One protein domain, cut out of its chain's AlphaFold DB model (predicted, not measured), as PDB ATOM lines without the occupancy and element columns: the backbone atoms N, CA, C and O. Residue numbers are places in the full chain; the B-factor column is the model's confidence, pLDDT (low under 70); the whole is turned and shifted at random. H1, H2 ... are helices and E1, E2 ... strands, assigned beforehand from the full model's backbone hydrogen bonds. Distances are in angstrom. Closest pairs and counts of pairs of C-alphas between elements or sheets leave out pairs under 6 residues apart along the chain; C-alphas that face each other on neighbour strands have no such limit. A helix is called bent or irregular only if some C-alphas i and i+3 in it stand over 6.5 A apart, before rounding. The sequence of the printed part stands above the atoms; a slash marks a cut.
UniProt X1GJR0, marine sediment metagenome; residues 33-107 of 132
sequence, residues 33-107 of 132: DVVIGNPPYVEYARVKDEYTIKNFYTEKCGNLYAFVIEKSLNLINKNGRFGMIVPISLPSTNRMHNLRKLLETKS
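This is residues 33 to 107 of the 132 residues of a protein of marine sediment metagenome (UniProt X1GJR0). A small two-strand parallel sheet, E1 beside the last part of E2, has helix H1 packed over one face, and H3 runs side by side with H1 on the side of H1 away from E1. The short helix H2 makes a corner with the beginning of H3, while residues 38 to 63, a long stretch with no named element, make a broad loop that leads from the end of E1 to the beginning of H1, with Asp 49 at one end of the longest distance in the domain. The printed part has 75 residues, with three named helices and two named strands in the order E1, H1, E2, H2, H3; the sheet's order is E1, E2, and the class is mixed, helices and strands. The whole is compact, with a radius of gyration of the C-alphas of 12.0 A and spans of 36 by 26 by 22 A.

Strand E1 is residues 33 to 37, 13.9 A from first to last C-alpha, beginning at C-alpha 33 at (121.046, 156.034, 136.752). Strand E2 is residues 76 to 84, 13.1 A long, and it bends by 129 degrees at residue 79. Helix H1 is residues 64 to 75, 16.7 A long, with C-alpha 64 at (125.341, 147.197, 157.336). Helix H3 is residues 94 to 106, 19.4 A long, ending at C-alpha 106 at (110.771, 151.007, 145.824); it is irregular, with C-alphas 95 and 98 7.8 A apart. Helix H2 is residues 89 to 92, 4.9 A long.

E1 and E2 are parallel neighbours, with 17 degrees between their directions. The C-alphas of Asp 33 and Gly 80 face each other at 4.2 A; N 35 and O 81 are within hydrogen-bond range at 3.0 A, as are N 83 and O 35 at 2.9 A. E1, H1 and E2 form a strand-helix-strand unit, two parallel neighbour strands with a helix between them along the chain, and its crossover is right-handed. The closest C-alphas of E1 and H1 are those of Val 35 and Ser 72, 6.6 A apart; those of H1 and E2 are Ser 72 and Phe 82, 7.5 A apart. H1 and H3 touch at a shallow tilt of 11 degrees, the same way, closest at the C-alphas of Ala 66 and Leu 99, 6.3 A apart. H2 and H3 touch only at the corner by their link, with residues 96 to 100 of H3 alone; the closest C-alphas are those of Leu 90 and Met 96, 5.4 A apart. H3 is apart from both E1 and E2, and H2 is apart from E1 and H1. Every O i to N i+4 pair of H1 is within hydrogen-bond range; in H3 it is 7 of 9, and H2 is too short for such a pair.

The two C-alphas farthest apart are those of Asp 49 and Asn 79, at 36.7 A. The printed part has no cut. The link from E1 to H1, 26 residues, is long; those from H1 to E2, E2 to H2 and H2 to H3 are tight. The mean pLDDT of the printed part is 96.3, and no printed residue is under 70.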
ATOM      1  N   ASP A  33     121.673 156.982 137.685       98.31
ATOM      2  CA  ASP A  33     121.046 156.034 136.752       98.31
ATOM      3  C   ASP A  33     121.318 154.578 137.133       98.31
ATOM      4  O   ASP A  33     120.490 153.695 136.910       98.31
ATOM      5  N   VAL A  34     122.495 154.312 137.705       98.06
ATOM      6  CA  VAL A  34     122.915 152.971 138.104       98.06
ATOM      7  C   VAL A  34     123.646 153.017 139.440       98.06
ATOM      8  O   VAL A  34     124.556 153.820 139.624       98.06
ATOM      9  N   VAL A  35     123.283 152.116 140.357       98.25
ATOM     10  CA  VAL A  35     124.024 151.883 141.606       98.25
ATOM     11  C   VAL A  35     124.334 150.396 141.740       98.25
ATOM     12  O   VAL A  35     123.428 149.583 141.900       98.25
ATOM     13  N   ILE A  36     125.613 150.026 141.696       98.06
ATOM     14  CA  ILE A  36     126.057 148.637 141.858       98.06
ATOM     15  C   ILE A  36     127.027 148.492 143.026       98.06
ATOM     16  O   ILE A  36     127.793 149.412 143.308       98.06
ATOM     17  N   GLY A  37     127.028 147.342 143.701       96.06
ATOM     18  CA  GLY A  37     127.987 147.122 144.777       96.06
ATOM     19  C   GLY A  37     127.997 145.731 145.396       96.06
ATOM     20  O   GLY A  37     127.088 144.919 145.231       96.06
ATOM     21  N   ASN A  38     129.054 145.489 146.166       96.00
ATOM     22  CA  ASN A  38     129.149 144.404 147.132       96.00
ATOM     23  C   ASN A  38     129.209 145.034 148.537       96.00
ATOM     24  O   ASN A  38     130.302 145.351 149.012       96.00
ATOM     25  N   PRO A  39     128.054 145.357 149.149       96.19
ATOM     26  CA  PRO A  39     128.018 146.039 150.436       96.19
ATOM     27  C   PRO A  39     128.688 145.217 151.553       96.19
ATOM     28  O   PRO A  39     128.758 143.995 151.464       96.19
ATOM     29  N   PRO A  40     129.143 145.852 152.645       94.44
ATOM     30  CA  PRO A  40     129.800 145.153 153.747       94.44
ATOM     31  C   PRO A  40     128.838 144.225 154.502       94.44
ATOM     32  O   PRO A  40     127.735 144.622 154.879       94.44
ATOM     33  N   TYR A  41     129.283 143.000 154.795       93.75
ATOM     34  CA  TYR A  41     128.505 141.985 155.523       93.75
ATOM     35  C   TYR A  41     128.833 141.983 157.022       93.75
ATOM     36  O   TYR A  41     129.204 140.960 157.602       93.75
ATOM     37  N   VAL A  42     128.723 143.154 157.647       94.25
ATOM     38  CA  VAL A  42     129.111 143.398 159.044       94.25
ATOM     39  C   VAL A  42     127.867 143.669 159.888       94.25
ATOM     40  O   VAL A  42     126.964 144.391 159.473       94.25
ATOM     41  N   GLU A  43     127.804 143.084 161.082       95.50
ATOM     42  CA  GLU A  43     126.728 143.366 162.037       95.50
ATOM     43  C   GLU A  43     126.880 144.784 162.598       95.50
ATOM     44  O   GLU A  43     127.957 145.163 163.055       95.50
ATOM     45  N   TYR A  44     125.792 145.558 162.603       96.94
ATOM     46  CA  TYR A  44     125.786 146.956 163.045       96.94
ATOM     47  C   TYR A  44     126.311 147.110 164.476       96.94
ATOM     48  O   TYR A  44     127.032 148.058 164.765       96.94
ATOM     49  N   ALA A  45     126.036 146.135 165.347       96.25
ATOM     50  CA  ALA A  45     126.539 146.111 166.718       96.25
ATOM     51  C   ALA A  45     128.072 146.230 166.821       96.25
ATOM     52  O   ALA A  45     128.553 146.719 167.833       96.25
ATOM     53  N   ARG A  46     128.835 145.829 165.792       96.00
ATOM     54  CA  ARG A  46     130.305 145.921 165.791       96.00
ATOM     55  C   ARG A  46     130.846 147.326 165.531       96.00
ATOM     56  O   ARG A  46     132.008 147.560 165.813       96.00
ATOM     57  N   VAL A  47     130.036 148.215 164.961       95.69
ATOM     58  CA  VAL A  47     130.459 149.570 164.554       95.69
ATOM     59  C   VAL A  47     129.610 150.669 165.191       95.69
ATOM     60  O   VAL A  47     129.858 151.851 164.976       95.69
ATOM     61  N   LYS A  48     128.585 150.294 165.965       94.25
ATOM     62  CA  LYS A  48     127.612 151.226 166.549       94.25
ATOM     63  C   LYS A  48     128.246 152.210 167.538       94.25
ATOM     64  O   LYS A  48     127.725 153.311 167.704       94.25
ATOM     65  N   ASP A  49     129.360 151.821 168.154       95.06
ATOM     66  CA  ASP A  49     130.133 152.676 169.059       95.06
ATOM     67  C   ASP A  49     130.997 153.700 168.299       95.06
ATOM     68  O   ASP A  49     131.320 154.755 168.839       95.06
ATOM     69  N   GLU A  50     131.334 153.428 167.032       93.69
ATOM     70  CA  GLU A  50     132.095 154.340 166.166       93.69
ATOM     71  C   GLU A  50     131.179 155.336 165.448       93.69
ATOM     72  O   GLU A  50     131.501 156.519 165.323       93.69
ATOM     73  N   TYR A  51     130.023 154.871 164.965       91.31
ATOM     74  CA  TYR A  51     129.029 155.731 164.337       91.31
ATOM     75  C   TYR A  51     127.611 155.187 164.494       91.31
ATOM     76  O   TYR A  51     127.364 153.987 164.591       91.31
ATOM     77  N   THR A  52     126.645 156.102 164.429       94.00
ATOM     78  CA  THR A  52     125.224 155.759 164.459       94.00
ATOM     79  C   THR A  52     124.523 156.207 163.191       94.00
ATOM     80  O   THR A  52     124.810 157.265 162.625       94.00
ATOM     81  N   ILE A  53     123.579 155.390 162.737       94.38
ATOM     82  CA  ILE A  53     122.657 155.770 161.670       94.38
ATOM     83  C   ILE A  53     121.452 156.496 162.266       94.38
ATOM     84  O   ILE A  53     121.074 156.269 163.412       94.38
ATOM     85  N   LYS A  54     120.833 157.375 161.476       94.19
ATOM     86  CA  LYS A  54     119.635 158.116 161.880       94.19
ATOM     87  C   LYS A  54     118.544 157.926 160.840       94.19
ATOM     88  O   LYS A  54     118.799 158.132 159.656       94.19
ATOM     89  N   ASN A  55     117.341 157.587 161.297       95.56
ATOM     90  CA  ASN A  55     116.128 157.482 160.476       95.56
ATOM     91  C   ASN A  55     116.194 156.433 159.352       95.56
ATOM     92  O   ASN A  55     115.567 156.615 158.312       95.56
ATOM     93  N   PHE A  56     116.935 155.339 159.550       97.69
ATOM     94  CA  PHE A  56     116.938 154.222 158.605       97.69
ATOM     95  C   PHE A  56     115.775 153.279 158.903       97.69
ATOM     96  O   PHE A  56     115.697 152.692 159.985       97.69
ATOM     97  N   TYR A  57     114.902 153.072 157.923       98.25
ATOM     98  CA  TYR A  57     113.810 152.099 158.017       98.25
ATOM     99  C   TYR A  57     114.330 150.669 158.242       98.25
ATOM    100  O   TYR A  57     113.692 149.831 158.895       98.25
ATOM    101  N   THR A  58     115.525 150.396 157.726       98.25
ATOM    102  CA  THR A  58     116.203 149.108 157.815       98.25
ATOM    103  C   THR A  58     117.061 148.941 159.066       98.25
ATOM    104  O   THR A  58     117.637 147.868 159.210       98.25
ATOM    105  N   GLU A  59     117.110 149.895 160.010       97.62
ATOM    106  CA  GLU A  59     117.961 149.802 161.218       97.62
ATOM    107  C   GLU A  59     117.811 148.457 161.955       97.62
ATOM    108  O   GLU A  59     118.801 147.803 162.294       97.62
ATOM    109  N   LYS A  60     116.568 147.978 162.107       96.50
ATOM    110  CA  LYS A  60     116.244 146.696 162.764       96.50
ATOM    111  C   LYS A  60     116.800 145.453 162.051       96.50
ATOM    112  O   LYS A  60     116.837 144.383 162.650       96.50
ATOM    113  N   CYS A  61     117.246 145.575 160.799       97.56
ATOM    114  CA  CYS A  61     117.894 144.484 160.068       97.56
ATOM    115  C   CYS A  61     119.257 144.120 160.677       97.56
ATOM    116  O   CYS A  61     119.714 142.989 160.514       97.56
ATOM    117  N   GLY A  62     119.902 145.061 161.378       96.38
ATOM    118  CA  GLY A  62     121.105 144.807 162.174       96.38
ATOM    119  C   GLY A  62     122.377 144.512 161.379       96.38
ATOM    120  O   GLY A  62     123.400 144.229 161.988       96.38
ATOM    121  N   ASN A  63     122.357 144.606 160.048       97.00
ATOM    122  CA  ASN A  63     123.531 144.386 159.207       97.00
ATOM    123  C   ASN A  63     123.736 145.559 158.242       97.00
ATOM    124  O   ASN A  63     122.773 146.058 157.654       97.00
ATOM    125  N   LEU A  64     124.988 145.984 158.074       97.19
ATOM    126  CA  LEU A  64     125.341 147.197 157.336       97.19
ATOM    127  C   LEU A  64     124.904 147.164 155.873       97.19
ATOM    128  O   LEU A  64     124.552 148.214 155.327       97.19
ATOM    129  N   TYR A  65     124.852 145.985 155.239       97.38
ATOM    130  CA  TYR A  65     124.388 145.909 153.855       97.38
ATOM    131  C   TYR A  65     122.951 146.411 153.685       97.38
ATOM    132  O   TYR A  65     122.624 146.969 152.639       97.38
ATOM    133  N   ALA A  66     122.101 146.264 154.704       98.06
ATOM    134  CA  ALA A  66     120.731 146.757 154.650       98.06
ATOM    135  C   ALA A  66     120.700 148.290 154.559       98.06
ATOM    136  O   ALA A  66     119.938 148.848 153.770       98.06
ATOM    137  N   PHE A  67     121.598 148.959 155.287       97.94
ATOM    138  CA  PHE A  67     121.705 150.417 155.294       97.94
ATOM    139  C   PHE A  67     122.269 150.926 153.968       97.94
ATOM    140  O   PHE A  67     121.772 151.903 153.414       97.94
ATOM    141  N   VAL A  68     123.271 150.238 153.409       97.88
ATOM    142  CA  VAL A  68     123.816 150.590 152.090       97.88
ATOM    143  C   VAL A  68     122.748 150.464 151.006       97.88
ATOM    144  O   VAL A  68     122.639 151.354 150.164       97.88
ATOM    145  N   ILE A  69     121.920 149.417 151.043       98.31
ATOM    146  CA  ILE A  69     120.817 149.254 150.086       98.31
ATOM    147  C   ILE A  69     119.776 150.358 150.258       98.31
ATOM    148  O   ILE A  69     119.420 150.996 149.273       98.31
ATOM    149  N   GLU A  70     119.322 150.636 151.483       98.44
ATOM    150  CA  GLU A  70     118.365 151.723 151.727       98.44
ATOM    151  C   GLU A  70     118.902 153.069 151.234       98.44
ATOM    152  O   GLU A  70     118.200 153.814 150.549       98.44
ATOM    153  N   LYS A  71     120.176 153.367 151.513       97.38
ATOM    154  CA  LYS A  71     120.810 154.588 151.020       97.38
ATOM    155  C   LYS A  71     120.890 154.607 149.495       97.38
ATOM    156  O   LYS A  71     120.592 155.638 148.906       97.38
ATOM    157  N   SER A  72     121.236 153.486 148.867       97.94
ATOM    158  CA  SER A  72     121.309 153.353 147.406       97.94
ATOM    159  C   SER A  72     119.953 153.603 146.746       97.94
ATOM    160  O   SER A  72     119.870 154.377 145.800       97.94
ATOM    161  N   LEU A  73     118.877 153.035 147.301       97.31
ATOM    162  CA  LEU A  73     117.505 153.256 146.832       97.31
ATOM    163  C   LEU A  73     117.036 154.710 147.003       97.31
ATOM    164  O   LEU A  73     116.155 155.154 146.277       97.31
ATOM    165  N   ASN A  74     117.608 155.455 147.951       96.38
ATOM    166  CA  ASN A  74     117.325 156.882 148.133       96.38
ATOM    167  C   ASN A  74     118.176 157.793 147.233       96.38
ATOM    168  O   ASN A  74     117.868 158.976 147.108       96.38
ATOM    169  N   LEU A  75     119.270 157.279 146.666       97.25
ATOM    170  CA  LEU A  75     120.171 158.026 145.785       97.25
ATOM    171  C   LEU A  75     119.908 157.751 144.304       97.25
ATOM    172  O   LEU A  75     120.369 158.514 143.458       97.25
ATOM    173  N   ILE A  76     119.220 156.658 143.984       97.69
ATOM    174  CA  ILE A  76     118.912 156.279 142.612       97.69
ATOM    175  C   ILE A  76     117.723 157.075 142.072       97.69
ATOM    176  O   ILE A  76     116.771 157.361 142.802       97.69
ATOM    177  N   ASN A  77     117.765 157.420 140.787       97.06
ATOM    178  CA  ASN A  77     116.630 158.063 140.140       97.06
ATOM    179  C   ASN A  77     115.488 157.068 139.861       97.06
ATOM    180  O   ASN A  77     115.660 155.850 139.910       97.06
ATOM    181  N   LYS A  78     114.298 157.596 139.547       95.44
ATOM    182  CA  LYS A  78     113.059 156.813 139.360       95.44
ATOM    183  C   LYS A  78     113.162 155.722 138.282       95.44
ATOM    184  O   LYS A  78     112.466 154.715 138.382       95.44
ATOM    185  N   ASN A  79     113.990 155.935 137.260       96.19
ATOM    186  CA  ASN A  79     114.166 155.007 136.139       96.19
ATOM    187  C   ASN A  79     115.484 154.219 136.240       96.19
ATOM    188  O   ASN A  79     115.831 153.477 135.318       96.19
ATOM    189  N   GLY A  80     116.219 154.397 137.337       97.38
ATOM    190  CA  GLY A  80     117.535 153.826 137.517       97.38
ATOM    191  C   GLY A  80     117.487 152.349 137.886       97.38
ATOM    192  O   GLY A  80     116.457 151.793 138.275       97.38
ATOM    193  N   ARG A  81     118.638 151.692 137.758       98.00
ATOM    194  CA  ARG A  81     118.819 150.276 138.095       98.00
ATOM    195  C   ARG A  81     119.814 150.121 139.230       98.00
ATOM    196  O   ARG A  81     120.928 150.632 139.148       98.00
ATOM    197  N   PHE A  82     119.449 149.385 140.272       97.25
ATOM    198  CA  PHE A  82     120.393 149.028 141.325       97.25
ATOM    199  C   PHE A  82     120.679 147.524 141.307       97.25
ATOM    200  O   PHE A  82     119.807 146.723 140.968       97.25
ATOM    201  N   GLY A  83     121.902 147.139 141.664       97.69
ATOM    202  CA  GLY A  83     122.321 145.741 141.734       97.69
ATOM    203  C   GLY A  83     123.297 145.520 142.880       97.69
ATOM    204  O   GLY A  83     124.313 146.197 142.972       97.69
ATOM    205  N   MET A  84     122.996 144.580 143.771       97.56
ATOM    206  CA  MET A  84     123.813 144.332 144.958       97.56
ATOM    207  C   MET A  84     124.069 142.842 145.129       97.56
ATOM    208  O   MET A  84     123.141 142.040 145.030       97.56
ATOM    209  N   ILE A  85     125.312 142.480 145.438       96.06
ATOM    210  CA  ILE A  85     125.645 141.128 145.896       96.06
ATOM    211  C   ILE A  85     125.447 141.104 147.409       96.06
ATOM    212  O   ILE A  85     126.089 141.859 148.133       96.06
ATOM    213  N   VAL A  86     124.537 140.268 147.898       94.38
ATOM    214  CA  VAL A  86     124.100 140.274 149.303       94.38
ATOM    215  C   VAL A  86     124.073 138.865 149.887       94.38
ATOM    216  O   VAL A  86     123.903 137.898 149.140       94.38
ATOM    217  N   PRO A  87     124.178 138.710 151.219       92.44
ATOM    218  CA  PRO A  87     124.069 137.401 151.844       92.44
ATOM    219  C   PRO A  87     122.670 136.797 151.666       92.44
ATOM    220  O   PRO A  87     121.657 137.506 151.687       92.44
ATOM    221  N   ILE A  88     122.599 135.461 151.618       91.12
ATOM    222  CA  ILE A  88     121.339 134.703 151.502       91.12
ATOM    223  C   ILE A  88     120.365 134.978 152.661       91.12
ATOM    224  O   ILE A  88     119.179 134.668 152.566       91.12
ATOM    225  N   SER A  89     120.825 135.601 153.754       91.56
ATOM    226  CA  SER A  89     119.965 136.048 154.851       91.56
ATOM    227  C   SER A  89     118.900 137.053 154.415       91.56
ATOM    228  O   SER A  89     117.847 137.111 155.054       91.56
ATOM    229  N   LEU A  90     119.140 137.834 153.349       95.31
ATOM    230  CA  LEU A  90     118.169 138.803 152.833       95.31
ATOM    231  C   LEU A  90     116.844 138.127 152.449       95.31
ATOM    232  O   LEU A  90     115.820 138.520 153.012       95.31
ATOM    233  N   PRO A  91     116.810 137.114 151.562       93.81
ATOM    234  CA  PRO A  91     115.563 136.418 151.252       93.81
ATOM    235  C   PRO A  91     115.111 135.433 152.341       93.81
ATOM    236  O   PRO A  91     113.919 135.160 152.429       93.81
ATOM    237  N   SER A  92     116.013 134.906 153.179       91.56
ATOM    238  CA  SER A  92     115.718 133.723 154.014       91.56
ATOM    239  C   SER A  92     115.431 133.978 155.500       91.56
ATOM    240  O   SER A  92     115.081 133.040 156.213       91.56
ATOM    241  N   THR A  93     115.567 135.209 156.010       93.81
ATOM    242  CA  THR A  93     115.411 135.481 157.457       93.81
ATOM    243  C   THR A  93     114.314 136.495 157.770       93.81
ATOM    244  O   THR A  93     114.145 137.494 157.071       93.81
ATOM    245  N   ASN A  94     113.598 136.309 158.881       95.94
ATOM    246  CA  ASN A  94     112.591 137.277 159.342       95.94
ATOM    247  C   ASN A  94     113.201 138.639 159.702       95.94
ATOM    248  O   ASN A  94     112.580 139.670 159.463       95.94
ATOM    249  N   ARG A  95     114.453 138.653 160.178       96.88
ATOM    250  CA  ARG A  95     115.201 139.876 160.510       96.88
ATOM    251  C   ARG A  95     115.276 140.868 159.341       96.88
ATOM    252  O   ARG A  95     115.266 142.072 159.562       96.88
ATOM    253  N   MET A  96     115.298 140.370 158.105       97.69
ATOM    254  CA  MET A  96     115.423 141.182 156.888       97.69
ATOM    255  C   MET A  96     114.072 141.632 156.303       97.69
ATOM    256  O   MET A  96     114.021 142.107 155.170       97.69
ATOM    257  N   HIS A  97     112.974 141.505 157.059       98.12
ATOM    258  CA  HIS A  97     111.629 141.865 156.600       98.12
ATOM    259  C   HIS A  97     111.522 143.321 156.127       98.12
ATOM    260  O   HIS A  97     111.039 143.556 155.023       98.12
ATOM    261  N   ASN A  98     112.026 144.288 156.904       98.44
ATOM    262  CA  ASN A  98     111.964 145.706 156.524       98.44
ATOM    263  C   ASN A  98     112.717 145.977 155.216       98.44
ATOM    264  O   ASN A  98     112.233 146.716 154.365       98.44
ATOM    265  N   LEU A  99     113.875 145.346 155.022       98.44
ATOM    266  CA  LEU A  99     114.629 145.490 153.782       98.44
ATOM    267  C   LEU A  99     113.872 144.895 152.587       98.44
ATOM    268  O   LEU A  99     113.787 145.548 151.551       98.44
ATOM    269  N   ARG A 100     113.269 143.707 152.731       98.12
ATOM    270  CA  ARG A 100     112.412 143.133 151.677       98.12
ATOM    271  C   ARG A 100     111.229 144.040 151.356       98.12
ATOM    272  O   ARG A 100     110.994 144.329 150.190       98.12
ATOM    273  N   LYS A 101     110.559 144.577 152.380       98.19
ATOM    274  CA  LYS A 101     109.442 145.507 152.188       98.19
ATOM    275  C   LYS A 101     109.875 146.784 151.470       98.19
ATOM    276  O   LYS A 101     109.157 147.289 150.611       98.19
ATOM    277  N   LEU A 102     111.057 147.305 151.792       98.00
ATOM    278  CA  LEU A 102     111.616 148.467 151.110       98.00
ATOM    279  C   LEU A 102     111.910 148.161 149.633       98.00
ATOM    280  O   LEU A 102     111.537 148.943 148.767       98.00
ATOM    281  N   LEU A 103     112.518 147.010 149.342       97.69
ATOM    282  CA  LEU A 103     112.806 146.567 147.974       97.69
ATOM    283  C   LEU A 103     111.526 146.405 147.146       97.69
ATOM    284  O   LEU A 103     111.458 146.927 146.037       97.69
ATOM    285  N   GLU A 104     110.506 145.749 147.701       96.94
ATOM    286  CA  GLU A 104     109.191 145.571 147.070       96.94
ATOM    287  C   GLU A 104     108.482 146.902 146.798       96.94
ATOM    288  O   GLU A 104     107.829 147.062 145.775       96.94
ATOM    289  N   THR A 105     108.590 147.868 147.715       96.75
ATOM    290  CA  THR A 105     107.886 149.156 147.587       96.75
ATOM    291  C   THR A 105     108.611 150.155 146.692       96.75
ATOM    292  O   THR A 105     107.965 151.015 146.096       96.75
ATOM    293  N   LYS A 106     109.942 150.075 146.603       96.12
ATOM    294  CA  LYS A 106     110.771 151.007 145.824       96.12
ATOM    295  C   LYS A 106     111.094 150.514 144.415       96.12
ATOM    296  O   LYS A 106     111.547 151.318 143.607       96.12
ATOM    297  N   SER A 107     110.869 149.236 144.112       95.75
ATOM    298  CA  SER A 107     111.233 148.644 142.822       95.75
ATOM    299  C   SER A 107     109.989 148.288 142.020       95.75
ATOM    300  O   SER A 107     109.122 147.570 142.505       95.75
TER     301      SER A 107